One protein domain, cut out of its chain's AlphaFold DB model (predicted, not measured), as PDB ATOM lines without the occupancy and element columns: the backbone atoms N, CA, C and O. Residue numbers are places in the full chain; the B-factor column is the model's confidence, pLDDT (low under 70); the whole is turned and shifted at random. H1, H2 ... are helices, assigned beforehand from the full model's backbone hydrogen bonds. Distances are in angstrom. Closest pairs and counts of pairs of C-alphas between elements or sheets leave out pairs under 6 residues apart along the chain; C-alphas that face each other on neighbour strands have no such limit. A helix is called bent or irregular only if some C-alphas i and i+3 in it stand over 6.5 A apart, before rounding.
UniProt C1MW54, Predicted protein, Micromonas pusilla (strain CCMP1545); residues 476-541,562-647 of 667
ATOM      1  N   SER A 476     -20.698 -52.853 -19.334       85.62
ATOM      2  CA  SER A 476     -19.590 -52.174 -20.029       85.62
ATOM      3  C   SER A 476     -19.487 -52.534 -21.521       85.62
ATOM      4  O   SER A 476     -19.205 -51.658 -22.341       85.62
ATOM      5  N   ASP A 477     -19.780 -53.783 -21.896       84.56
ATOM      6  CA  ASP A 477     -19.726 -54.235 -23.292       84.56
ATOM      7  C   ASP A 477     -20.901 -53.665 -24.106       84.56
ATOM      8  O   ASP A 477     -20.707 -53.237 -25.246       84.56
ATOM      9  N   VAL A 478     -22.110 -53.579 -23.525       87.88
ATOM     10  CA  VAL A 478     -23.245 -52.931 -24.210       87.88
ATOM     11  C   VAL A 478     -23.050 -51.419 -24.336       87.88
ATOM     12  O   VAL A 478     -23.405 -50.855 -25.367       87.88
ATOM     13  N   VAL A 479     -22.416 -50.758 -23.360       88.69
ATOM     14  CA  VAL A 479     -22.047 -49.336 -23.473       88.69
ATOM     15  C   VAL A 479     -21.073 -49.121 -24.637       88.69
ATOM     16  O   VAL A 479     -21.337 -48.272 -25.485       88.69
ATOM     17  N   ALA A 480     -20.010 -49.924 -24.756       85.88
ATOM     18  CA  ALA A 480     -19.099 -49.855 -25.908       85.88
ATOM     19  C   ALA A 480     -19.824 -50.080 -27.245       85.88
ATOM     20  O   ALA A 480     -19.591 -49.379 -28.238       85.88
ATOM     21  N   PHE A 481     -20.740 -51.047 -27.262       85.62
ATOM     22  CA  PHE A 481     -21.542 -51.355 -28.434       85.62
ATOM     23  C   PHE A 481     -22.452 -50.190 -28.846       85.62
ATOM     24  O   PHE A 481     -22.518 -49.862 -30.028       85.62
ATOM     25  N   LEU A 482     -23.132 -49.537 -27.900       88.00
ATOM     26  CA  LEU A 482     -24.027 -48.409 -28.177       88.00
ATOM     27  C   LEU A 482     -23.255 -47.156 -28.613       88.00
ATOM     28  O   LEU A 482     -23.620 -46.536 -29.612       88.00
ATOM     29  N   GLN A 483     -22.156 -46.831 -27.925       84.50
ATOM     30  CA  GLN A 483     -21.306 -45.662 -28.200       84.50
ATOM     31  C   GLN A 483     -20.674 -45.681 -29.599       84.50
ATOM     32  O   GLN A 483     -20.304 -44.646 -30.146       84.50
ATOM     33  N   SER A 484     -20.556 -46.861 -30.206       77.00
ATOM     34  CA  SER A 484     -19.919 -47.030 -31.510       77.00
ATOM     35  C   SER A 484     -20.900 -47.028 -32.698       77.00
ATOM     36  O   SER A 484     -20.488 -47.275 -33.835       77.00
ATOM     37  N   ARG A 485     -22.193 -46.748 -32.479       75.62
ATOM     38  CA  ARG A 485     -23.256 -46.783 -33.509       75.62
ATOM     39  C   ARG A 485     -23.780 -45.395 -33.824       75.62
ATOM     40  O   ARG A 485     -23.950 -44.616 -32.915       75.62
ATOM     41  N   ALA A 486     -24.123 -45.086 -35.069       70.31
ATOM     42  CA  ALA A 486     -24.712 -43.782 -35.387       70.31
ATOM     43  C   ALA A 486     -26.039 -43.540 -34.635       70.31
ATOM     44  O   ALA A 486     -26.833 -44.472 -34.463       70.31
ATOM     45  N   GLU A 487     -26.313 -42.294 -34.228       66.38
ATOM     46  CA  GLU A 487     -27.653 -41.943 -33.753       66.38
ATOM     47  C   GLU A 487     -28.625 -41.991 -34.925       66.38
ATOM     48  O   GLU A 487     -28.548 -41.199 -35.864       66.38
ATOM     49  N   VAL A 488     -29.561 -42.934 -34.867       58.16
ATOM     50  CA  VAL A 488     -30.649 -43.014 -35.835       58.16
ATOM     51  C   VAL A 488     -31.877 -42.400 -35.192       58.16
ATOM     52  O   VAL A 488     -32.553 -43.031 -34.380       58.16
ATOM     53  N   SER A 489     -32.169 -41.158 -35.562       43.84
ATOM     54  CA  SER A 489     -33.389 -40.485 -35.130       43.84
ATOM     55  C   SER A 489     -34.603 -41.198 -35.751       43.84
ATOM     56  O   SER A 489     -34.727 -41.293 -36.973       43.84
ATOM     57  N   GLY A 490     -35.468 -41.780 -34.912       43.94
ATOM     58  CA  GLY A 490     -36.745 -42.386 -35.324       43.94
ATOM     59  C   GLY A 490     -36.802 -43.919 -35.464       43.94
ATOM     60  O   GLY A 490     -37.532 -44.415 -36.328       43.94
ATOM     61  N   GLY A 491     -36.036 -44.692 -34.686       43.84
ATOM     62  CA  GLY A 491     -36.168 -46.158 -34.580       43.84
ATOM     63  C   GLY A 491     -37.054 -46.613 -33.412       43.84
ATOM     64  O   GLY A 491     -37.296 -45.846 -32.492       43.84
ATOM     65  N   PHE A 492     -37.559 -47.850 -33.465       44.19
ATOM     66  CA  PHE A 492     -38.325 -48.478 -32.383       44.19
ATOM     67  C   PHE A 492     -37.410 -49.431 -31.590       44.19
ATOM     68  O   PHE A 492     -36.732 -50.241 -32.228       44.19
ATOM     69  N   PRO A 493     -37.444 -49.412 -30.244       52.06
ATOM     70  CA  PRO A 493     -38.148 -48.430 -29.415       52.06
ATOM     71  C   PRO A 493     -37.488 -47.045 -29.491       52.06
ATOM     72  O   PRO A 493     -36.362 -46.924 -29.955       52.06
ATOM     73  N   ALA A 494     -38.226 -46.022 -29.053       58.16
ATOM     74  CA  ALA A 494     -37.946 -44.590 -29.221       58.16
ATOM     75  C   ALA A 494     -36.583 -44.088 -28.693       58.16
ATOM     76  O   ALA A 494     -36.223 -42.938 -28.951       58.16
ATOM     77  N   ASP A 495     -35.829 -44.929 -27.986       69.25
ATOM     78  CA  ASP A 495     -34.586 -44.557 -27.322       69.25
ATOM     79  C   ASP A 495     -33.387 -44.806 -28.244       69.25
ATOM     80  O   ASP A 495     -33.037 -45.944 -28.570       69.25
ATOM     81  N   GLY A 496     -32.739 -43.721 -28.668       79.38
ATOM     82  CA  GLY A 496     -31.486 -43.783 -29.416       79.38
ATOM     83  C   GLY A 496     -30.335 -44.396 -28.599       79.38
ATOM     84  O   GLY A 496     -30.421 -44.503 -27.372       79.38
ATOM     85  N   PRO A 497     -29.215 -44.759 -29.253       85.19
ATOM     86  CA  PRO A 497     -28.069 -45.387 -28.588       85.19
ATOM     87  C   PRO A 497     -27.523 -44.547 -27.427       85.19
ATOM     88  O   PRO A 497     -27.144 -45.092 -26.391       85.19
ATOM     89  N   LYS A 498     -27.567 -43.221 -27.556       86.81
ATOM     90  CA  LYS A 498     -27.175 -42.272 -26.514       86.81
ATOM     91  C   LYS A 498     -28.075 -42.329 -25.277       86.81
ATOM     92  O   LYS A 498     -27.574 -42.457 -24.162       86.81
ATOM     93  N   ALA A 499     -29.396 -42.317 -25.469       88.38
ATOM     94  CA  ALA A 499     -30.374 -42.434 -24.384       88.38
ATOM     95  C   ALA A 499     -30.255 -43.783 -23.657       88.38
ATOM     96  O   ALA A 499     -30.255 -43.832 -22.428       88.38
ATOM     97  N   LEU A 500     -30.069 -44.873 -24.409       89.81
ATOM     98  CA  LEU A 500     -29.835 -46.202 -23.840       89.81
ATOM     99  C   LEU A 500     -28.506 -46.290 -23.087       89.81
ATOM    100  O   LEU A 500     -28.441 -46.940 -22.047       89.81
ATOM    101  N   THR A 501     -27.465 -45.598 -23.560       90.81
ATOM    102  CA  THR A 501     -26.181 -45.535 -22.852       90.81
ATOM    103  C   THR A 501     -26.321 -44.795 -21.525       90.81
ATOM    104  O   THR A 501     -25.895 -45.309 -20.495       90.81
ATOM    105  N   LEU A 502     -26.971 -43.627 -21.520       90.56
ATOM    106  CA  LEU A 502     -27.253 -42.870 -20.296       90.56
ATOM    107  C   LEU A 502     -28.094 -43.682 -19.309       90.56
ATOM    108  O   LEU A 502     -27.792 -43.711 -18.117       90.56
ATOM    109  N   ARG A 503     -29.106 -44.401 -19.805       90.88
ATOM    110  CA  ARG A 503     -29.914 -45.310 -18.991       90.88
ATOM    111  C   ARG A 503     -29.071 -46.434 -18.386       90.88
ATOM    112  O   ARG A 503     -29.167 -46.664 -17.186       90.88
ATOM    113  N   ALA A 504     -28.228 -47.100 -19.178       89.62
ATOM    114  CA  ALA A 504     -27.346 -48.158 -18.688       89.62
ATOM    115  C   ALA A 504     -26.362 -47.638 -17.625       89.62
ATOM    116  O   ALA A 504     -26.170 -48.288 -16.600       89.62
ATOM    117  N   LEU A 505     -25.783 -46.448 -17.834       90.25
ATOM    118  CA  LEU A 505     -24.913 -45.783 -16.858       90.25
ATOM    119  C   LEU A 505     -25.664 -45.461 -15.565       90.25
ATOM    120  O   LEU A 505     -25.167 -45.767 -14.485       90.25
ATOM    121  N   ARG A 506     -26.882 -44.918 -15.657       88.94
ATOM    122  CA  ARG A 506     -27.725 -44.648 -14.486       88.94
ATOM    123  C   ARG A 506     -28.048 -45.916 -13.706       88.94
ATOM    124  O   ARG A 506     -27.894 -45.918 -12.489       88.94
ATOM    125  N   GLU A 507     -28.428 -46.991 -14.394       87.38
ATOM    126  CA  GLU A 507     -28.687 -48.291 -13.769       87.38
ATOM    127  C   GLU A 507     -27.445 -48.804 -13.015       87.38
ATOM    128  O   GLU A 507     -27.573 -49.227 -11.866       87.38
ATOM    129  N   MET A 508     -26.240 -48.661 -13.590       85.31
ATOM    130  CA  MET A 508     -24.981 -49.044 -12.931       85.31
ATOM    131  C   MET A 508     -24.670 -48.248 -11.661       85.31
ATOM    132  O   MET A 508     -24.131 -48.807 -10.714       85.31
ATOM    133  N   VAL A 509     -25.011 -46.959 -11.621       84.00
ATOM    134  CA  VAL A 509     -24.800 -46.126 -10.426       84.00
ATOM    135  C   VAL A 509     -25.836 -46.446  -9.342       84.00
ATOM    136  O   VAL A 509     -25.529 -46.374  -8.151       84.00
ATOM    137  N   THR A 510     -27.074 -46.781  -9.727       79.12
ATOM    138  CA  THR A 510     -28.157 -47.080  -8.772       79.12
ATOM    139  C   THR A 510     -28.069 -48.474  -8.166       79.12
ATOM    140  O   THR A 510     -28.498 -48.676  -7.029       79.12
ATOM    141  N   ASP A 511     -27.567 -49.450  -8.919       76.38
ATOM    142  CA  ASP A 511     -27.577 -50.838  -8.490       76.38
ATOM    143  C   ASP A 511     -26.378 -51.129  -7.580       76.38
ATOM    144  O   ASP A 511     -25.238 -51.295  -8.006       76.38
ATOM    145  N   SER A 512     -26.664 -51.223  -6.283       57.81
ATOM    146  CA  SER A 512     -25.683 -51.518  -5.234       57.81
ATOM    147  C   SER A 512     -24.991 -52.885  -5.355       57.81
ATOM    148  O   SER A 512     -24.059 -53.148  -4.597       57.81
ATOM    149  N   SER A 513     -25.457 -53.763  -6.251       59.47
ATOM    150  CA  SER A 513     -24.884 -55.095  -6.472       59.47
ATOM    151  C   SER A 513     -23.794 -55.139  -7.548       59.47
ATOM    152  O   SER A 513     -23.114 -56.159  -7.677       59.47
ATOM    153  N   LEU A 514     -23.608 -54.052  -8.303       61.34
ATOM    154  CA  LEU A 514     -22.706 -54.016  -9.451       61.34
ATOM    155  C   LEU A 514     -21.233 -53.811  -9.065       61.34
ATOM    156  O   LEU A 514     -20.885 -53.072  -8.141       61.34
ATOM    157  N   ASP A 515     -20.359 -54.491  -9.810       73.12
ATOM    158  CA  ASP A 515     -18.911 -54.424  -9.655       73.12
ATOM    159  C   ASP A 515     -18.402 -53.029 -10.041       73.12
ATOM    160  O   ASP A 515     -18.637 -52.511 -11.133       73.12
ATOM    161  N   VAL A 516     -17.655 -52.408  -9.137       73.00
ATOM    162  CA  VAL A 516     -17.112 -51.059  -9.328       73.00
ATOM    163  C   VAL A 516     -16.098 -51.002 -10.462       73.00
ATOM    164  O   VAL A 516     -15.971 -49.978 -11.135       73.00
ATOM    165  N   THR A 517     -15.411 -52.112 -10.728       81.25
ATOM    166  CA  THR A 517     -14.518 -52.200 -11.883       81.25
ATOM    167  C   THR A 517     -15.291 -52.110 -13.202       81.25
ATOM    168  O   THR A 517     -14.795 -51.522 -14.164       81.25
ATOM    169  N   GLU A 518     -16.534 -52.599 -13.241       83.19
ATOM    170  CA  GLU A 518     -17.395 -52.543 -14.419       83.19
ATOM    171  C   GLU A 518     -17.934 -51.130 -14.671       83.19
ATOM    172  O   GLU A 518     -17.852 -50.642 -15.802       83.19
ATOM    173  N   ALA A 519     -18.402 -50.443 -13.625       83.75
ATOM    174  CA  ALA A 519     -18.848 -49.053 -13.721       83.75
ATOM    175  C   ALA A 519     -17.720 -48.126 -14.202       83.75
ATOM    176  O   ALA A 519     -17.894 -47.396 -15.181       83.75
ATOM    177  N   ARG A 520     -16.527 -48.208 -13.592       84.94
ATOM    178  CA  ARG A 520     -15.358 -47.418 -14.020       84.94
ATOM    179  C   ARG A 520     -14.984 -47.696 -15.475       84.94
ATOM    180  O   ARG A 520     -14.717 -46.763 -16.230       84.94
ATOM    181  N   ARG A 521     -15.010 -48.965 -15.894       86.75
ATOM    182  CA  ARG A 521     -14.748 -49.347 -17.287       86.75
ATOM    183  C   ARG A 521     -15.764 -48.722 -18.244       86.75
ATOM    184  O   ARG A 521     -15.365 -48.201 -19.282       86.75
ATOM    185  N   ALA A 522     -17.052 -48.753 -17.909       87.88
ATOM    186  CA  ALA A 522     -18.097 -48.165 -18.742       87.88
ATOM    187  C   ALA A 522     -17.986 -46.632 -18.843       87.88
ATOM    188  O   ALA A 522     -18.166 -46.073 -19.930       87.88
ATOM    189  N   PHE A 523     -17.626 -45.957 -17.744       89.62
ATOM    190  CA  PHE A 523     -17.323 -44.525 -17.757       89.62
ATOM    191  C   PHE A 523     -16.134 -44.211 -18.660       89.62
ATOM    192  O   PHE A 523     -16.241 -43.339 -19.518       89.62
ATOM    193  N   LYS A 524     -15.041 -44.973 -18.539       87.56
ATOM    194  CA  LYS A 524     -13.851 -44.785 -19.374       87.56
ATOM    195  C   LYS A 524     -14.168 -44.945 -20.858       87.56
ATOM    196  O   LYS A 524     -13.822 -44.073 -21.644       87.56
ATOM    197  N   ILE A 525     -14.892 -46.003 -21.229       87.94
ATOM    198  CA  ILE A 525     -15.351 -46.233 -22.609       87.94
ATOM    199  C   ILE A 525     -16.155 -45.035 -23.131       87.94
ATOM    200  O   ILE A 525     -15.971 -44.617 -24.271       87.94
ATOM    201  N   THR A 526     -17.040 -44.481 -22.301       88.62
ATOM    202  CA  THR A 526     -17.874 -43.333 -22.676       88.62
ATOM    203  C   THR A 526     -17.034 -42.073 -22.896       88.62
ATOM    204  O   THR A 526     -17.203 -41.398 -23.912       88.62
ATOM    205  N   CYS A 527     -16.092 -41.786 -21.992       87.06
ATOM    206  CA  CYS A 527     -15.153 -40.676 -22.141       87.06
ATOM    207  C   CYS A 527     -14.285 -40.846 -23.395       87.06
ATOM    208  O   CYS A 527     -14.213 -39.934 -24.215       87.06
ATOM    209  N   ASP A 528     -13.700 -42.025 -23.610       85.81
ATOM    210  CA  ASP A 528     -12.849 -42.299 -24.773       85.81
ATOM    211  C   ASP A 528     -13.624 -42.131 -26.089       85.81
ATOM    212  O   ASP A 528     -13.145 -41.465 -27.009       85.81
ATOM    213  N   ALA A 529     -14.861 -42.639 -26.159       85.31
ATOM    214  CA  ALA A 529     -15.728 -42.472 -27.324       85.31
ATOM    215  C   ALA A 529     -16.043 -40.994 -27.618       85.31
ATOM    216  O   ALA A 529     -16.043 -40.580 -28.780       85.31
ATOM    217  N   TYR A 530     -16.275 -40.184 -26.580       85.62
ATOM    218  CA  TYR A 530     -16.466 -38.741 -26.724       85.62
ATOM    219  C   TYR A 530     -15.198 -38.032 -27.207       85.62
ATOM    220  O   TYR A 530     -15.262 -37.254 -28.161       85.62
ATOM    221  N   GLY A 531     -14.044 -38.339 -26.606       81.62
ATOM    222  CA  GLY A 531     -12.752 -37.786 -27.014       81.62
ATOM    223  C   GLY A 531     -12.428 -38.097 -28.477       81.62
ATOM    224  O   GLY A 531     -12.051 -37.204 -29.237       81.62
ATOM    225  N   GLU A 532     -12.652 -39.340 -28.915       82.38
ATOM    226  CA  GLU A 532     -12.505 -39.730 -30.320       82.38
ATOM    227  C   GLU A 532     -13.471 -38.985 -31.247       82.38
ATOM    228  O   GLU A 532     -13.069 -38.509 -32.312       82.38
ATOM    229  N   ALA A 533     -14.750 -38.892 -30.875       80.94
ATOM    230  CA  ALA A 533     -15.748 -38.198 -31.682       80.94
ATOM    231  C   ALA A 533     -15.386 -36.717 -31.858       80.94
ATOM    232  O   ALA A 533     -15.459 -36.192 -32.972       80.94
ATOM    233  N   ALA A 534     -14.933 -36.065 -30.788       79.06
ATOM    234  CA  ALA A 534     -14.550 -34.663 -30.811       79.06
ATOM    235  C   ALA A 534     -13.272 -34.427 -31.635       79.06
ATOM    236  O   ALA A 534     -13.239 -33.511 -32.462       79.06
ATOM    237  N   ARG A 535     -12.268 -35.310 -31.525       79.62
ATOM    238  CA  ARG A 535     -11.066 -35.281 -32.381       79.62
ATOM    239  C   ARG A 535     -11.404 -35.429 -33.867       79.62
ATOM    240  O   ARG A 535     -10.929 -34.643 -34.680       79.62
ATOM    241  N   ARG A 536     -12.306 -36.348 -34.233       78.44
ATOM    242  CA  ARG A 536     -12.754 -36.508 -35.634       78.44
ATOM    243  C   ARG A 536     -13.442 -35.256 -36.183       78.44
ATOM    244  O   ARG A 536     -13.325 -34.965 -37.374       78.44
ATOM    245  N   VAL A 537     -14.183 -34.524 -35.350       78.00
ATOM    246  CA  VAL A 537     -14.796 -33.244 -35.746       78.00
ATOM    247  C   VAL A 537     -13.717 -32.186 -35.994       78.00
ATOM    248  O   VAL A 537     -13.794 -31.469 -36.994       78.00
ATOM    249  N   PHE A 538     -12.695 -32.129 -35.137       73.81
ATOM    250  CA  PHE A 538     -11.562 -31.215 -35.281       73.81
ATOM    251  C   PHE A 538     -10.775 -31.462 -36.579       73.81
ATOM    252  O   PHE A 538     -10.601 -30.543 -37.378       73.81
ATOM    253  N   GLU A 539     -10.388 -32.711 -36.847       75.06
ATOM    254  CA  GLU A 539      -9.643 -33.094 -38.057       75.06
ATOM    255  C   GLU A 539     -10.399 -32.742 -39.346       75.06
ATOM    256  O   GLU A 539      -9.821 -32.224 -40.303       75.06
ATOM    257  N   ARG A 540     -11.723 -32.952 -39.369       69.69
ATOM    258  CA  ARG A 540     -12.567 -32.588 -40.520       69.69
ATOM    259  C   ARG A 540     -12.646 -31.081 -40.758       69.69
ATOM    260  O   ARG A 540     -12.854 -30.673 -41.901       69.69
ATOM    261  N   ARG A 541     -12.525 -30.264 -39.708       66.81
ATOM    262  CA  ARG A 541     -12.527 -28.798 -39.817       66.81
ATOM    263  C   ARG A 541     -11.166 -28.282 -40.286       66.81
ATOM    264  O   ARG A 541     -11.137 -27.430 -41.166       66.81
ATOM    265  N   THR A 562     -26.102 -36.041 -34.330       66.56
ATOM    266  CA  THR A 562     -26.133 -37.381 -34.923       66.56
ATOM    267  C   THR A 562     -25.060 -38.285 -34.305       66.56
ATOM    268  O   THR A 562     -24.887 -39.432 -34.728       66.56
ATOM    269  N   SER A 563     -24.256 -37.744 -33.385       76.62
ATOM    270  CA  SER A 563     -23.170 -38.448 -32.719       76.62
ATOM    271  C   SER A 563     -23.709 -39.228 -31.522       76.62
ATOM    272  O   SER A 563     -24.262 -38.614 -30.613       76.62
ATOM    273  N   PRO A 564     -23.464 -40.545 -31.437       77.19
ATOM    274  CA  PRO A 564     -23.889 -41.349 -30.284       77.19
ATOM    275  C   PRO A 564     -23.131 -41.029 -29.003       77.19
ATOM    276  O   PRO A 564     -23.551 -41.456 -27.928       77.19
ATOM    277  N   ALA A 565     -22.006 -40.323 -29.135       84.25
ATOM    278  CA  ALA A 565     -21.122 -40.031 -28.031       84.25
ATOM    279  C   ALA A 565     -21.827 -39.190 -26.965       84.25
ATOM    280  O   ALA A 565     -22.379 -38.121 -27.245       84.25
ATOM    281  N   VAL A 566     -21.773 -39.686 -25.732       85.75
ATOM    282  CA  VAL A 566     -22.295 -38.995 -24.553       85.75
ATOM    283  C   VAL A 566     -21.210 -38.068 -24.013       85.75
ATOM    284  O   VAL A 566     -20.100 -38.509 -23.724       85.75
ATOM    285  N   SER A 567     -21.532 -36.788 -23.851       86.56
ATOM    286  CA  SER A 567     -20.603 -35.814 -23.275       86.56
ATOM    287  C   SER A 567     -20.519 -35.910 -21.743       86.56
ATOM    288  O   SER A 567     -21.488 -36.315 -21.090       86.56
ATOM    289  N   PRO A 568     -19.407 -35.460 -21.129       84.94
ATOM    290  CA  PRO A 568     -19.312 -35.329 -19.672       84.94
ATOM    291  C   PRO A 568     -20.437 -34.489 -19.050       84.94
ATOM    292  O   PRO A 568     -20.953 -34.836 -17.988       84.94
ATOM    293  N   GLY A 569     -20.871 -33.426 -19.737       84.12
ATOM    294  CA  GLY A 569     -21.982 -32.584 -19.291       84.12
ATOM    295  C   GLY A 569     -23.323 -33.322 -19.249       84.12
ATOM    296  O   GLY A 569     -24.075 -33.157 -18.292       84.12
ATOM    297  N   GLU A 570     -23.598 -34.182 -20.232       87.88
ATOM    298  CA  GLU A 570     -24.814 -35.007 -20.265       87.88
ATOM    299  C   GLU A 570     -24.793 -36.109 -19.207       87.88
ATOM    300  O   GLU A 570     -25.816 -36.380 -18.584       87.88
ATOM    301  N   MET A 571     -23.628 -36.709 -18.934       86.94
ATOM    302  CA  MET A 571     -23.492 -37.626 -17.795       86.94
ATOM    303  C   MET A 571     -23.792 -36.911 -16.475       86.94
ATOM    304  O   MET A 571     -24.529 -37.435 -15.639       86.94
ATOM    305  N   LEU A 572     -23.282 -35.691 -16.288       85.81
ATOM    306  CA  LEU A 572     -23.599 -34.884 -15.112       85.81
ATOM    307  C   LEU A 572     -25.105 -34.593 -15.002       85.81
ATOM    308  O   LEU A 572     -25.673 -34.797 -13.927       85.81
ATOM    309  N   SER A 573     -25.749 -34.127 -16.074       88.31
ATOM    310  CA  SER A 573     -27.150 -33.686 -16.026       88.31
ATOM    311  C   SER A 573     -28.164 -34.828 -15.966       88.31
ATOM    312  O   SER A 573     -29.163 -34.691 -15.266       88.31
ATOM    313  N   GLU A 574     -27.918 -35.941 -16.662       88.62
ATOM    314  CA  GLU A 574     -28.891 -37.033 -16.824       88.62
ATOM    315  C   GLU A 574     -28.636 -38.226 -15.891       88.62
ATOM    316  O   GLU A 574     -29.568 -38.960 -15.555       88.62
ATOM    317  N   VAL A 575     -27.388 -38.432 -15.450       88.38
ATOM    318  CA  VAL A 575     -27.028 -39.539 -14.550       88.38
ATOM    319  C   VAL A 575     -26.846 -39.033 -13.124       88.38
ATOM    320  O   VAL A 575     -27.591 -39.426 -12.229       88.38
ATOM    321  N   PHE A 576     -25.890 -38.134 -12.889       88.69
ATOM    322  CA  PHE A 576     -25.487 -37.785 -11.523       88.69
ATOM    323  C   PHE A 576     -26.444 -36.811 -10.820       88.69
ATOM    324  O   PHE A 576     -26.795 -37.029  -9.659       88.69
ATOM    325  N   ALA A 577     -26.895 -35.747 -11.492       86.44
ATOM    326  CA  ALA A 577     -27.733 -34.714 -10.876       86.44
ATOM    327  C   ALA A 577     -29.119 -35.217 -10.406       86.44
ATOM    328  O   ALA A 577     -29.498 -34.901  -9.271       86.44
ATOM    329  N   PRO A 578     -29.870 -36.027 -11.183       86.50
ATOM    330  CA  PRO A 578     -31.159 -36.557 -10.743       86.50
ATOM    331  C   PRO A 578     -30.997 -37.491  -9.542       86.50
ATOM    332  O   PRO A 578     -31.761 -37.411  -8.583       86.50
ATOM    333  N   MET A 579     -29.948 -38.316  -9.551       83.62
ATOM    334  CA  MET A 579     -29.650 -39.243  -8.462       83.62
ATOM    335  C   MET A 579     -29.235 -38.531  -7.176       83.62
ATOM    336  O   MET A 579     -29.643 -38.932  -6.087       83.62
ATOM    337  N   ALA A 580     -28.453 -37.455  -7.280       84.44
ATOM    338  CA  ALA A 580     -28.095 -36.649  -6.120       84.44
ATOM    339  C   ALA A 580     -29.333 -36.010  -5.486       84.44
ATOM    340  O   ALA A 580     -29.474 -36.022  -4.264       84.44
ATOM    341  N   LYS A 581     -30.252 -35.500  -6.315       85.88
ATOM    342  CA  LYS A 581     -31.530 -34.956  -5.856       85.88
ATOM    343  C   LYS A 581     -32.360 -36.018  -5.129       85.88
ATOM    344  O   LYS A 581     -32.790 -35.764  -4.008       85.88
ATOM    345  N   GLU A 582     -32.519 -37.206  -5.716       84.06
ATOM    346  CA  GLU A 582     -33.243 -38.329  -5.098       84.06
ATOM    347  C   GLU A 582     -32.619 -38.745  -3.752       84.06
ATOM    348  O   GLU A 582     -33.333 -38.919  -2.763       84.06
ATOM    349  N   ALA A 583     -31.288 -38.847  -3.675       81.19
ATOM    350  CA  ALA A 583     -30.578 -39.202  -2.445       81.19
ATOM    351  C   ALA A 583     -30.732 -38.133  -1.344       81.19
ATOM    352  O   ALA A 583     -30.939 -38.463  -0.173       81.19
ATOM    353  N   LEU A 584     -30.673 -36.850  -1.713       83.12
ATOM    354  CA  LEU A 584     -30.870 -35.730  -0.790       83.12
ATOM    355  C   LEU A 584     -32.318 -35.651  -0.289       83.12
ATOM    356  O   LEU A 584     -32.540 -35.449   0.905       83.12
ATOM    357  N   GLU A 585     -33.306 -35.852  -1.161       83.44
ATOM    358  CA  GLU A 585     -34.723 -35.894  -0.784       83.44
ATOM    359  C   GLU A 585     -35.035 -37.084   0.133       83.44
ATOM    360  O   GLU A 585     -35.717 -36.915   1.145       83.44
ATOM    361  N   ALA A 586     -34.471 -38.264  -0.150       79.12
ATOM    362  CA  ALA A 586     -34.606 -39.443   0.707       79.12
ATOM    363  C   ALA A 586     -34.005 -39.236   2.108       79.12
ATOM    364  O   ALA A 586     -34.511 -39.802   3.072       79.12
ATOM    365  N   SER A 587     -32.966 -38.401   2.232       71.38
ATOM    366  CA  SER A 587     -32.340 -38.068   3.521       71.38
ATOM    367  C   SER A 587     -33.102 -37.021   4.350       71.38
ATOM    368  O   SER A 587     -32.855 -36.902   5.546       71.38
ATOM    369  N   ARG A 588     -34.020 -36.258   3.734       74.12
ATOM    370  CA  ARG A 588     -34.773 -35.164   4.382       74.12
ATOM    371  C   ARG A 588     -36.152 -35.569   4.911       74.12
ATOM    372  O   ARG A 588     -36.752 -34.800   5.653       74.12
ATOM    373  N   GLY A 589     -36.684 -36.724   4.514       62.03
ATOM    374  CA  GLY A 589     -38.004 -37.183   4.953       62.03
ATOM    375  C   GLY A 589     -37.956 -37.811   6.344       62.03
ATOM    376  O   GLY A 589     -37.660 -38.996   6.445       62.03
ATOM    377  N   GLY A 590     -38.250 -37.040   7.394       57.31
ATOM    378  CA  GLY A 590     -38.313 -37.565   8.759       57.31
ATOM    379  C   GLY A 590     -38.793 -36.552   9.796       57.31
ATOM    380  O   GLY A 590     -38.007 -36.153  10.643       57.31
ATOM    381  N   ASP A 591     -40.075 -36.177   9.736       56.47
ATOM    382  CA  ASP A 591     -40.795 -35.522  10.850       56.47
ATOM    383  C   ASP A 591     -41.968 -36.403  11.360       56.47
ATOM    384  O   ASP A 591     -42.844 -35.933  12.085       56.47
ATOM    385  N   GLY A 592     -42.026 -37.683  10.956       58.47
ATOM    386  CA  GLY A 592     -43.067 -38.642  11.338       58.47
ATOM    387  C   GLY A 592     -42.539 -39.774  12.229       58.47
ATOM    388  O   GLY A 592     -41.526 -40.397  11.933       58.47
ATOM    389  N   ASP A 593     -43.241 -40.074  13.324       55.62
ATOM    390  CA  ASP A 593     -42.875 -41.104  14.313       55.62
ATOM    391  C   ASP A 593     -43.133 -42.551  13.818       55.62
ATOM    392  O   ASP A 593     -43.958 -43.280  14.378       55.62
ATOM    393  N   GLY A 594     -42.457 -42.997  12.750       64.69
ATOM    394  CA  GLY A 594     -42.661 -44.332  12.169       64.69
ATOM    395  C   GLY A 594     -41.383 -45.108  11.822       64.69
ATOM    396  O   GLY A 594     -40.475 -44.584  11.188       64.69
ATOM    397  N   ASP A 595     -41.362 -46.417  12.118       65.44
ATOM    398  CA  ASP A 595     -40.321 -47.398  11.709       65.44
ATOM    399  C   ASP A 595     -40.038 -47.410  10.182       65.44
ATOM    400  O   ASP A 595     -38.990 -47.869   9.723       65.44
ATOM    401  N   GLY A 596     -40.961 -46.879   9.370       65.19
ATOM    402  CA  GLY A 596     -40.782 -46.697   7.926       65.19
ATOM    403  C   GLY A 596     -39.790 -45.590   7.544       65.19
ATOM    404  O   GLY A 596     -39.082 -45.739   6.545       65.19
ATOM    405  N   ASP A 597     -39.679 -44.527   8.345       67.50
ATOM    406  CA  ASP A 597     -38.817 -43.377   8.043       67.50
ATOM    407  C   ASP A 597     -37.341 -43.698   8.314       67.50
ATOM    408  O   ASP A 597     -36.466 -43.319   7.535       67.50
ATOM    409  N   ALA A 598     -37.059 -44.530   9.322       69.19
ATOM    410  CA  ALA A 598     -35.710 -45.026   9.602       69.19
ATOM    411  C   ALA A 598     -35.143 -45.876   8.447       69.19
ATOM    412  O   ALA A 598     -34.006 -45.671   8.018       69.19
ATOM    413  N   LYS A 599     -35.946 -46.792   7.883       76.06
ATOM    414  CA  LYS A 599     -35.538 -47.623   6.730       76.06
ATOM    415  C   LYS A 599     -35.334 -46.790   5.464       76.06
ATOM    416  O   LYS A 599     -34.443 -47.082   4.665       76.06
ATOM    417  N   ARG A 600     -36.142 -45.740   5.278       73.44
ATOM    418  CA  ARG A 600     -36.024 -44.817   4.143       73.44
ATOM    419  C   ARG A 600     -34.767 -43.953   4.242       73.44
ATOM    420  O   ARG A 600     -34.049 -43.834   3.249       73.44
ATOM    421  N   ALA A 601     -34.467 -43.429   5.429       73.56
ATOM    422  CA  ALA A 601     -33.248 -42.672   5.696       73.56
ATOM    423  C   ALA A 601     -31.986 -43.531   5.495       73.56
ATOM    424  O   ALA A 601     -31.046 -43.102   4.824       73.56
ATOM    425  N   GLU A 602     -31.990 -44.778   5.979       77.25
ATOM    426  CA  GLU A 602     -30.880 -45.718   5.777       77.25
ATOM    427  C   GLU A 602     -30.663 -46.047   4.287       77.25
ATOM    428  O   GLU A 602     -29.531 -46.041   3.796       77.25
ATOM    429  N   SER A 603     -31.743 -46.275   3.531       77.88
ATOM    430  CA  SER A 603     -31.673 -46.475   2.077       77.88
ATOM    431  C   SER A 603     -31.128 -45.239   1.354       77.88
ATOM    432  O   SER A 603     -30.296 -45.376   0.456       77.88
ATOM    433  N   GLY A 604     -31.551 -44.035   1.755       78.81
ATOM    434  CA  GLY A 604     -31.062 -42.774   1.188       78.81
ATOM    435  C   GLY A 604     -29.568 -42.561   1.442       78.81
ATOM    436  O   GLY A 604     -28.830 -42.161   0.542       78.81
ATOM    437  N   GLN A 605     -29.089 -42.924   2.633       80.06
ATOM    438  CA  GLN A 605     -27.673 -42.849   2.985       80.06
ATOM    439  C   GLN A 605     -26.818 -43.845   2.182       80.06
ATOM    440  O   GLN A 605     -25.735 -43.489   1.714       80.06
ATOM    441  N   ARG A 606     -27.305 -45.075   1.960       80.19
ATOM    442  CA  ARG A 606     -26.621 -46.054   1.094       80.19
ATOM    443  C   ARG A 606     -26.540 -45.575  -0.358       80.19
ATOM    444  O   ARG A 606     -25.471 -45.668  -0.960       80.19
ATOM    445  N   ALA A 607     -27.623 -45.008  -0.892       79.88
ATOM    446  CA  ALA A 607     -27.643 -44.438  -2.238       79.88
ATOM    447  C   ALA A 607     -26.657 -43.263  -2.386       79.88
ATOM    448  O   ALA A 607     -25.904 -43.204  -3.356       79.88
ATOM    449  N   ALA A 608     -26.588 -42.371  -1.391       82.06
ATOM    450  CA  ALA A 608     -25.638 -41.258  -1.382       82.06
ATOM    451  C   ALA A 608     -24.170 -41.725  -1.385       82.06
ATOM    452  O   ALA A 608     -23.335 -41.136  -2.073       82.06
ATOM    453  N   LEU A 609     -23.845 -42.796  -0.651       82.31
ATOM    454  CA  LEU A 609     -22.502 -43.386  -0.641       82.31
ATOM    455  C   LEU A 609     -22.130 -44.017  -1.990       82.31
ATOM    456  O   LEU A 609     -21.026 -43.782  -2.485       82.31
ATOM    457  N   ALA A 610     -23.045 -44.776  -2.601       81.56
ATOM    458  CA  ALA A 610     -22.840 -45.370  -3.923       81.56
ATOM    459  C   ALA A 610     -22.618 -44.294  -5.001       81.56
ATOM    460  O   ALA A 610     -21.699 -44.396  -5.821       81.56
ATOM    461  N   LEU A 611     -23.391 -43.207  -4.935       84.50
ATOM    462  CA  LEU A 611     -23.248 -42.064  -5.829       84.50
ATOM    463  C   LEU A 611     -21.911 -41.338  -5.632       84.50
ATOM    464  O   LEU A 611     -21.215 -41.072  -6.609       84.50
ATOM    465  N   ARG A 612     -21.504 -41.070  -4.380       84.50
ATOM    466  CA  ARG A 612     -20.191 -40.471  -4.073       84.50
ATOM    467  C   ARG A 612     -19.043 -41.287  -4.664       84.50
ATOM    468  O   ARG A 612     -18.110 -40.700  -5.202       84.50
ATOM    469  N   ARG A 613     -19.105 -42.619  -4.565       84.75
ATOM    470  CA  ARG A 613     -18.102 -43.524  -5.145       84.75
ATOM    471  C   ARG A 613     -18.086 -43.441  -6.671       84.75
ATOM    472  O   ARG A 613     -17.030 -43.223  -7.250       84.75
ATOM    473  N   SER A 614     -19.257 -43.509  -7.296       85.25
ATOM    474  CA  SER A 614     -19.389 -43.467  -8.756       85.25
ATOM    475  C   SER A 614     -18.907 -42.147  -9.363       85.25
ATOM    476  O   SER A 614     -18.307 -42.154 -10.432       85.25
ATOM    477  N   ILE A 615     -19.111 -41.016  -8.670       85.69
ATOM    478  CA  ILE A 615     -18.549 -39.719  -9.082       85.69
ATOM    479  C   ILE A 615     -17.016 -39.782  -9.107       85.69
ATOM    480  O   ILE A 615     -16.404 -39.302 -10.056       85.69
ATOM    481  N   VAL A 616     -16.384 -40.389  -8.097       85.88
ATOM    482  CA  VAL A 616     -14.918 -40.538  -8.057       85.88
ATOM    483  C   VAL A 616     -14.425 -41.420  -9.202       85.88
ATOM    484  O   VAL A 616     -13.482 -41.040  -9.889       85.88
ATOM    485  N   ASP A 617     -15.070 -42.561  -9.443       85.56
ATOM    486  CA  ASP A 617     -14.690 -43.460 -10.539       85.56
ATOM    487  C   ASP A 617     -14.842 -42.794 -11.912       85.56
ATOM    488  O   ASP A 617     -14.002 -42.990 -12.790       85.56
ATOM    489  N   PHE A 618     -15.880 -41.973 -12.088       86.00
ATOM    490  CA  PHE A 618     -16.078 -41.187 -13.300       86.00
ATOM    491  C   PHE A 618     -14.982 -40.135 -13.502       86.00
ATOM    492  O   PHE A 618     -14.438 -40.036 -14.598       86.00
ATOM    493  N   LEU A 619     -14.627 -39.379 -12.459       85.88
ATOM    494  CA  LEU A 619     -13.551 -38.386 -12.533       85.88
ATOM    495  C   LEU A 619     -12.210 -39.045 -12.883       85.88
ATOM    496  O   LEU A 619     -11.521 -38.579 -13.780       85.88
ATOM    497  N   LEU A 620     -11.887 -40.184 -12.262       86.12
ATOM    498  CA  LEU A 620     -10.685 -40.952 -12.607       86.12
ATOM    499  C   LEU A 620     -10.702 -41.429 -14.062       86.12
ATOM    500  O   LEU A 620      -9.692 -41.348 -14.756       86.12
ATOM    501  N   ALA A 621     -11.846 -41.920 -14.540       84.38
ATOM    502  CA  ALA A 621     -11.996 -42.349 -15.924       84.38
ATOM    503  C   ALA A 621     -11.873 -41.185 -16.923       84.38
ATOM    504  O   ALA A 621     -11.362 -41.379 -18.024       84.38
ATOM    505  N   LEU A 622     -12.343 -39.991 -16.553       84.50
ATOM    506  CA  LEU A 622     -12.195 -38.776 -17.347       84.50
ATOM    507  C   LEU A 622     -10.729 -38.325 -17.406       84.50
ATOM    508  O   LEU A 622     -10.262 -37.973 -18.483       84.50
ATOM    509  N   ASP A 623     -10.008 -38.399 -16.287       85.44
ATOM    510  CA  ASP A 623      -8.587 -38.036 -16.188       85.44
ATOM    511  C   ASP A 623      -7.682 -38.956 -17.005       85.44
ATOM    512  O   ASP A 623      -6.704 -38.513 -17.599       85.44
ATOM    513  N   GLU A 624      -8.028 -40.242 -17.066       84.25
ATOM    514  CA  GLU A 624      -7.340 -41.240 -17.890       84.25
ATOM    515  C   GLU A 624      -7.700 -41.147 -19.380       84.25
ATOM    516  O   GLU A 624      -7.107 -41.851 -20.202       84.25
ATOM    517  N   SER A 625      -8.690 -40.327 -19.739       80.75
ATOM    518  CA  SER A 625      -9.222 -40.231 -21.091       80.75
ATOM    519  C   SER A 625      -8.771 -38.958 -21.800       80.75
ATOM    520  O   SER A 625      -8.712 -37.868 -21.235       80.75
ATOM    521  N   ALA A 626      -8.583 -39.073 -23.115       76.50
ATOM    522  CA  ALA A 626      -8.375 -37.937 -24.007       76.50
ATOM    523  C   ALA A 626      -9.525 -36.909 -23.983       76.50
ATOM    524  O   ALA A 626      -9.348 -35.780 -24.433       76.50
ATOM    525  N   ALA A 627     -10.708 -37.278 -23.480       74.62
ATOM    526  CA  ALA A 627     -11.836 -36.360 -23.351       74.62
ATOM    527  C   ALA A 627     -11.532 -35.140 -22.474       74.62
ATOM    528  O   ALA A 627     -12.095 -34.076 -22.732       74.62
ATOM    529  N   ARG A 628     -10.638 -35.264 -21.482       76.19
ATOM    530  CA  ARG A 628     -10.255 -34.144 -20.613       76.19
ATOM    531  C   ARG A 628      -9.605 -32.994 -21.387       76.19
ATOM    532  O   ARG A 628      -9.815 -31.842 -21.036       76.19
ATOM    533  N   GLU A 629      -8.867 -33.301 -22.450       74.94
ATOM    534  CA  GLU A 629      -8.188 -32.298 -23.284       74.94
ATOM    535  C   GLU A 629      -9.139 -31.572 -24.244       74.94
ATOM    536  O   GLU A 629      -8.802 -30.511 -24.762       74.94
ATOM    537  N   VAL A 630     -10.306 -32.160 -24.528       68.12
ATOM    538  CA  VAL A 630     -11.201 -31.706 -25.606       68.12
ATOM    539  C   VAL A 630     -12.520 -31.133 -25.079       68.12
ATOM    540  O   VAL A 630     -13.168 -30.336 -25.757       68.12
ATOM    541  N   ALA A 631     -12.938 -31.521 -23.877       62.47
ATOM    542  CA  ALA A 631     -14.097 -30.947 -23.207       62.47
ATOM    543  C   ALA A 631     -13.715 -29.691 -22.405       62.47
ATOM    544  O   ALA A 631     -12.603 -29.592 -21.896       62.47
ATOM    545  N   ASP A 632     -14.682 -28.793 -22.173       66.19
ATOM    546  CA  ASP A 632     -14.649 -27.851 -21.037       66.19
ATOM    547  C   ASP A 632     -14.873 -28.646 -19.731       66.19
ATOM    548  O   ASP A 632     -15.921 -28.594 -19.077       66.19
ATOM    549  N   ALA A 633     -13.924 -29.545 -19.460       67.19
ATOM    550  CA  ALA A 633     -13.982 -30.543 -18.407       67.19
ATOM    551  C   ALA A 633     -13.915 -29.880 -17.034       67.19
ATOM    552  O   ALA A 633     -14.597 -30.340 -16.123       67.19
ATOM    553  N   ASP A 634     -13.181 -28.775 -16.903       75.00
ATOM    554  CA  ASP A 634     -12.972 -28.079 -15.633       75.00
ATOM    555  C   ASP A 634     -14.304 -27.632 -15.010       75.00
ATOM    556  O   ASP A 634     -14.565 -27.897 -13.834       75.00
ATOM    557  N   GLY A 635     -15.221 -27.080 -15.817       78.94
ATOM    558  CA  GLY A 635     -16.558 -26.708 -15.350       78.94
ATOM    559  C   GLY A 635     -17.445 -27.902 -14.966       78.94
ATOM    560  O   GLY A 635     -18.338 -27.768 -14.125       78.94
ATOM    561  N   CYS A 636     -17.230 -29.081 -15.560       78.19
ATOM    562  CA  CYS A 636     -17.938 -30.311 -15.185       78.19
ATOM    563  C   CYS A 636     -17.346 -30.947 -13.921       78.19
ATOM    564  O   CYS A 636     -18.104 -31.370 -13.047       78.19
ATOM    565  N   VAL A 637     -16.016 -30.981 -13.811       83.50
ATOM    566  CA  VAL A 637     -15.269 -31.485 -12.652       83.50
ATOM    567  C   VAL A 637     -15.652 -30.691 -11.410       83.50
ATOM    568  O   VAL A 637     -16.100 -31.285 -10.433       83.50
ATOM    569  N   GLU A 638     -15.621 -29.357 -11.478       85.50
ATOM    570  CA  GLU A 638     -15.988 -28.500 -10.346       85.50
ATOM    571  C   GLU A 638     -17.432 -28.761  -9.877       85.50
ATOM    572  O   GLU A 638     -17.717 -28.852  -8.679       85.50
ATOM    573  N   LYS A 639     -18.375 -28.930 -10.815       85.25
ATOM    574  CA  LYS A 639     -19.773 -29.250 -10.483       85.25
ATOM    575  C   LYS A 639     -19.914 -30.629  -9.842       85.25
ATOM    576  O   LYS A 639     -20.697 -30.765  -8.903       85.25
ATOM    577  N   LEU A 640     -19.185 -31.634 -10.323       84.50
ATOM    578  CA  LEU A 640     -19.190 -32.986  -9.760       84.50
ATOM    579  C   LEU A 640     -18.571 -33.031  -8.362       84.50
ATOM    580  O   LEU A 640     -19.104 -33.710  -7.484       84.50
ATOM    581  N   GLU A 641     -17.492 -32.287  -8.129       86.19
ATOM    582  CA  GLU A 641     -16.870 -32.171  -6.810       86.19
ATOM    583  C   GLU A 641     -17.807 -31.490  -5.810       86.19
ATOM    584  O   GLU A 641     -18.073 -32.050  -4.744       86.19
ATOM    585  N   ARG A 642     -18.426 -30.363  -6.188       88.31
ATOM    586  CA  ARG A 642     -19.458 -29.706  -5.366       88.31
ATOM    587  C   ARG A 642     -20.636 -30.640  -5.072       88.31
ATOM    588  O   ARG A 642     -21.137 -30.682  -3.948       88.31
ATOM    589  N   LEU A 643     -21.076 -31.416  -6.068       84.88
ATOM    590  CA  LEU A 643     -22.148 -32.399  -5.900       84.88
ATOM    591  C   LEU A 643     -21.749 -33.478  -4.886       84.88
ATOM    592  O   LEU A 643     -22.504 -33.761  -3.955       84.88
ATOM    593  N   ARG A 644     -20.542 -34.036  -5.020       85.88
ATOM    594  CA  ARG A 644     -19.976 -35.032  -4.103       85.88
ATOM    595  C   ARG A 644     -19.918 -34.509  -2.669       85.88
ATOM    596  O   ARG A 644     -20.296 -35.241  -1.755       85.88
ATOM    597  N   GLU A 645     -19.468 -33.272  -2.471       86.94
ATOM    598  CA  GLU A 645     -19.382 -32.633  -1.153       86.94
ATOM    599  C   GLU A 645     -20.758 -32.431  -0.508       86.94
ATOM    600  O   GLU A 645     -20.906 -32.653   0.694       86.94
ATOM    601  N   SER A 646     -21.776 -32.094  -1.308       85.00
ATOM    602  CA  SER A 646     -23.141 -31.837  -0.829       85.00
ATOM    603  C   SER A 646     -23.903 -33.078  -0.341       85.00
ATOM    604  O   SER A 646     -24.855 -32.952   0.429       85.00
ATOM    605  N   LEU A 647     -23.505 -34.281  -0.772       83.75
ATOM    606  CA  LEU A 647     -24.155 -35.536  -0.374       83.75
ATOM    607  C   LEU A 647     -23.920 -35.833   1.122       83.75
ATOM    608  O   LEU A 647     -22.860 -35.495   1.639       83.75
TER     609      LEU A 647
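Overview. This is residues 476 to 541 and 562 to 647 of the 667 residues of the protein "Predicted protein" of Micromonas pusilla (strain CCMP1545) (UniProt C1MW54). Five helices, H2, H3, H4, H5 and H7, make an elongated up-and-down bundle, each running against the one before it in the chain; the short H1 packs on H2 and H3, and the four-residue H6 packs on H3. H4 and H5 fold back on each other as a long helical hairpin whose tip, residues 591 to 596, sticks out at one end of the longest axis, while the last residues of H3 reach the opposite end. The printed part has 152 residues with seven named helices, H1 to H7 in order, and no named strand; the class is all helix. By its radius of gyration of the C-alphas, 17.0 A, the whole is compact, and its C-alphas span 63 by 36 by 24 A.

Along the chain. The printed part begins with H1, residues 476 to 483, whose first C-alpha, that of Ser 476, is at (-19.590, -52.174, -20.029). H2 is residues 497 to 510 and measures 19.9 A from first to last C-alpha. H3, residues 516 to 541, measures 38.0 A and ends at Arg 541, with its C-alpha at (-12.527, -28.798, -39.817). After the cut, H4 holds residues 568 to 588 and measures 28.6 A. It has a kink of 29 degrees near residue 577 but is neither bent nor irregular, only just: C-alphas 574 and 577 are 6.5 A apart. H5, residues 595 to 623, is the longest helix, at 43.3 A. H6 is residues 627 to 630, and H7, residues 633 to 646, measures 19.9 A and ends with C-alpha 646 at (-23.141, -31.837, -0.829).

Arrangement. Helix packing in and round the bundle is mostly aligned, with 7 of the 9 touching pairs that have a tilt at a shallow one. H1 and H2 form a helical hairpin at a shallow tilt of 28 degrees, their closest C-alphas being those of Leu 482 and Pro 497, 5.1 A apart. H1 also touches H3, and H3 touches it with residues 518 to 529 alone; the C-alphas of Ser 476 and Ala 522 come closest, at 4.5 A. H2 and H3 form a second helical hairpin, closest at the C-alphas of Met 508 and Ala 519, 6.2 A apart. H2 touches H4 at a shallow tilt of 34 degrees, only just short of steep, with the C-alphas of Arg 506 and Val 575 closest at 5.2 A. H3 touches H5 at a steep tilt of 44 degrees, the same way, with the C-alphas of Lys 524 and Ala 621 closest at 4.6 A. H4 and H5 form a helical hairpin at a shallow tilt of 22 degrees, closest at the C-alphas of Ala 586 and Gly 604, 4.9 A. H6 touches H3 at the C-alphas of Ala 627 and Gly 531, 4.0 A apart. H7 touches H4 at a shallow tilt of 9 degrees, the same way, closest at the C-alphas of Cys 636 and Gly 569, 6.2 A. H1 and H7 are apart. Every O i to N i+4 pair is within hydrogen-bond range in H1, H2 and H3; in H4 13 of 17 are, in H5 24 of 25 and in H7 9 of 10, while H6 is too short for such a pair.

Size, cuts and confidence. The two C-alphas farthest apart are those of Arg 541 and Asp 593, 63.3 A. Residues 542 to 561 are not printed, and C-alphas 541 and 562 are 16.8 A apart across the cut. The link from H1 to H2, residues 484 to 496, is long. The mean pLDDT of the printed part is 78.8, with 29 residues under 70, among them residues 487 to 495 and 589 to 598.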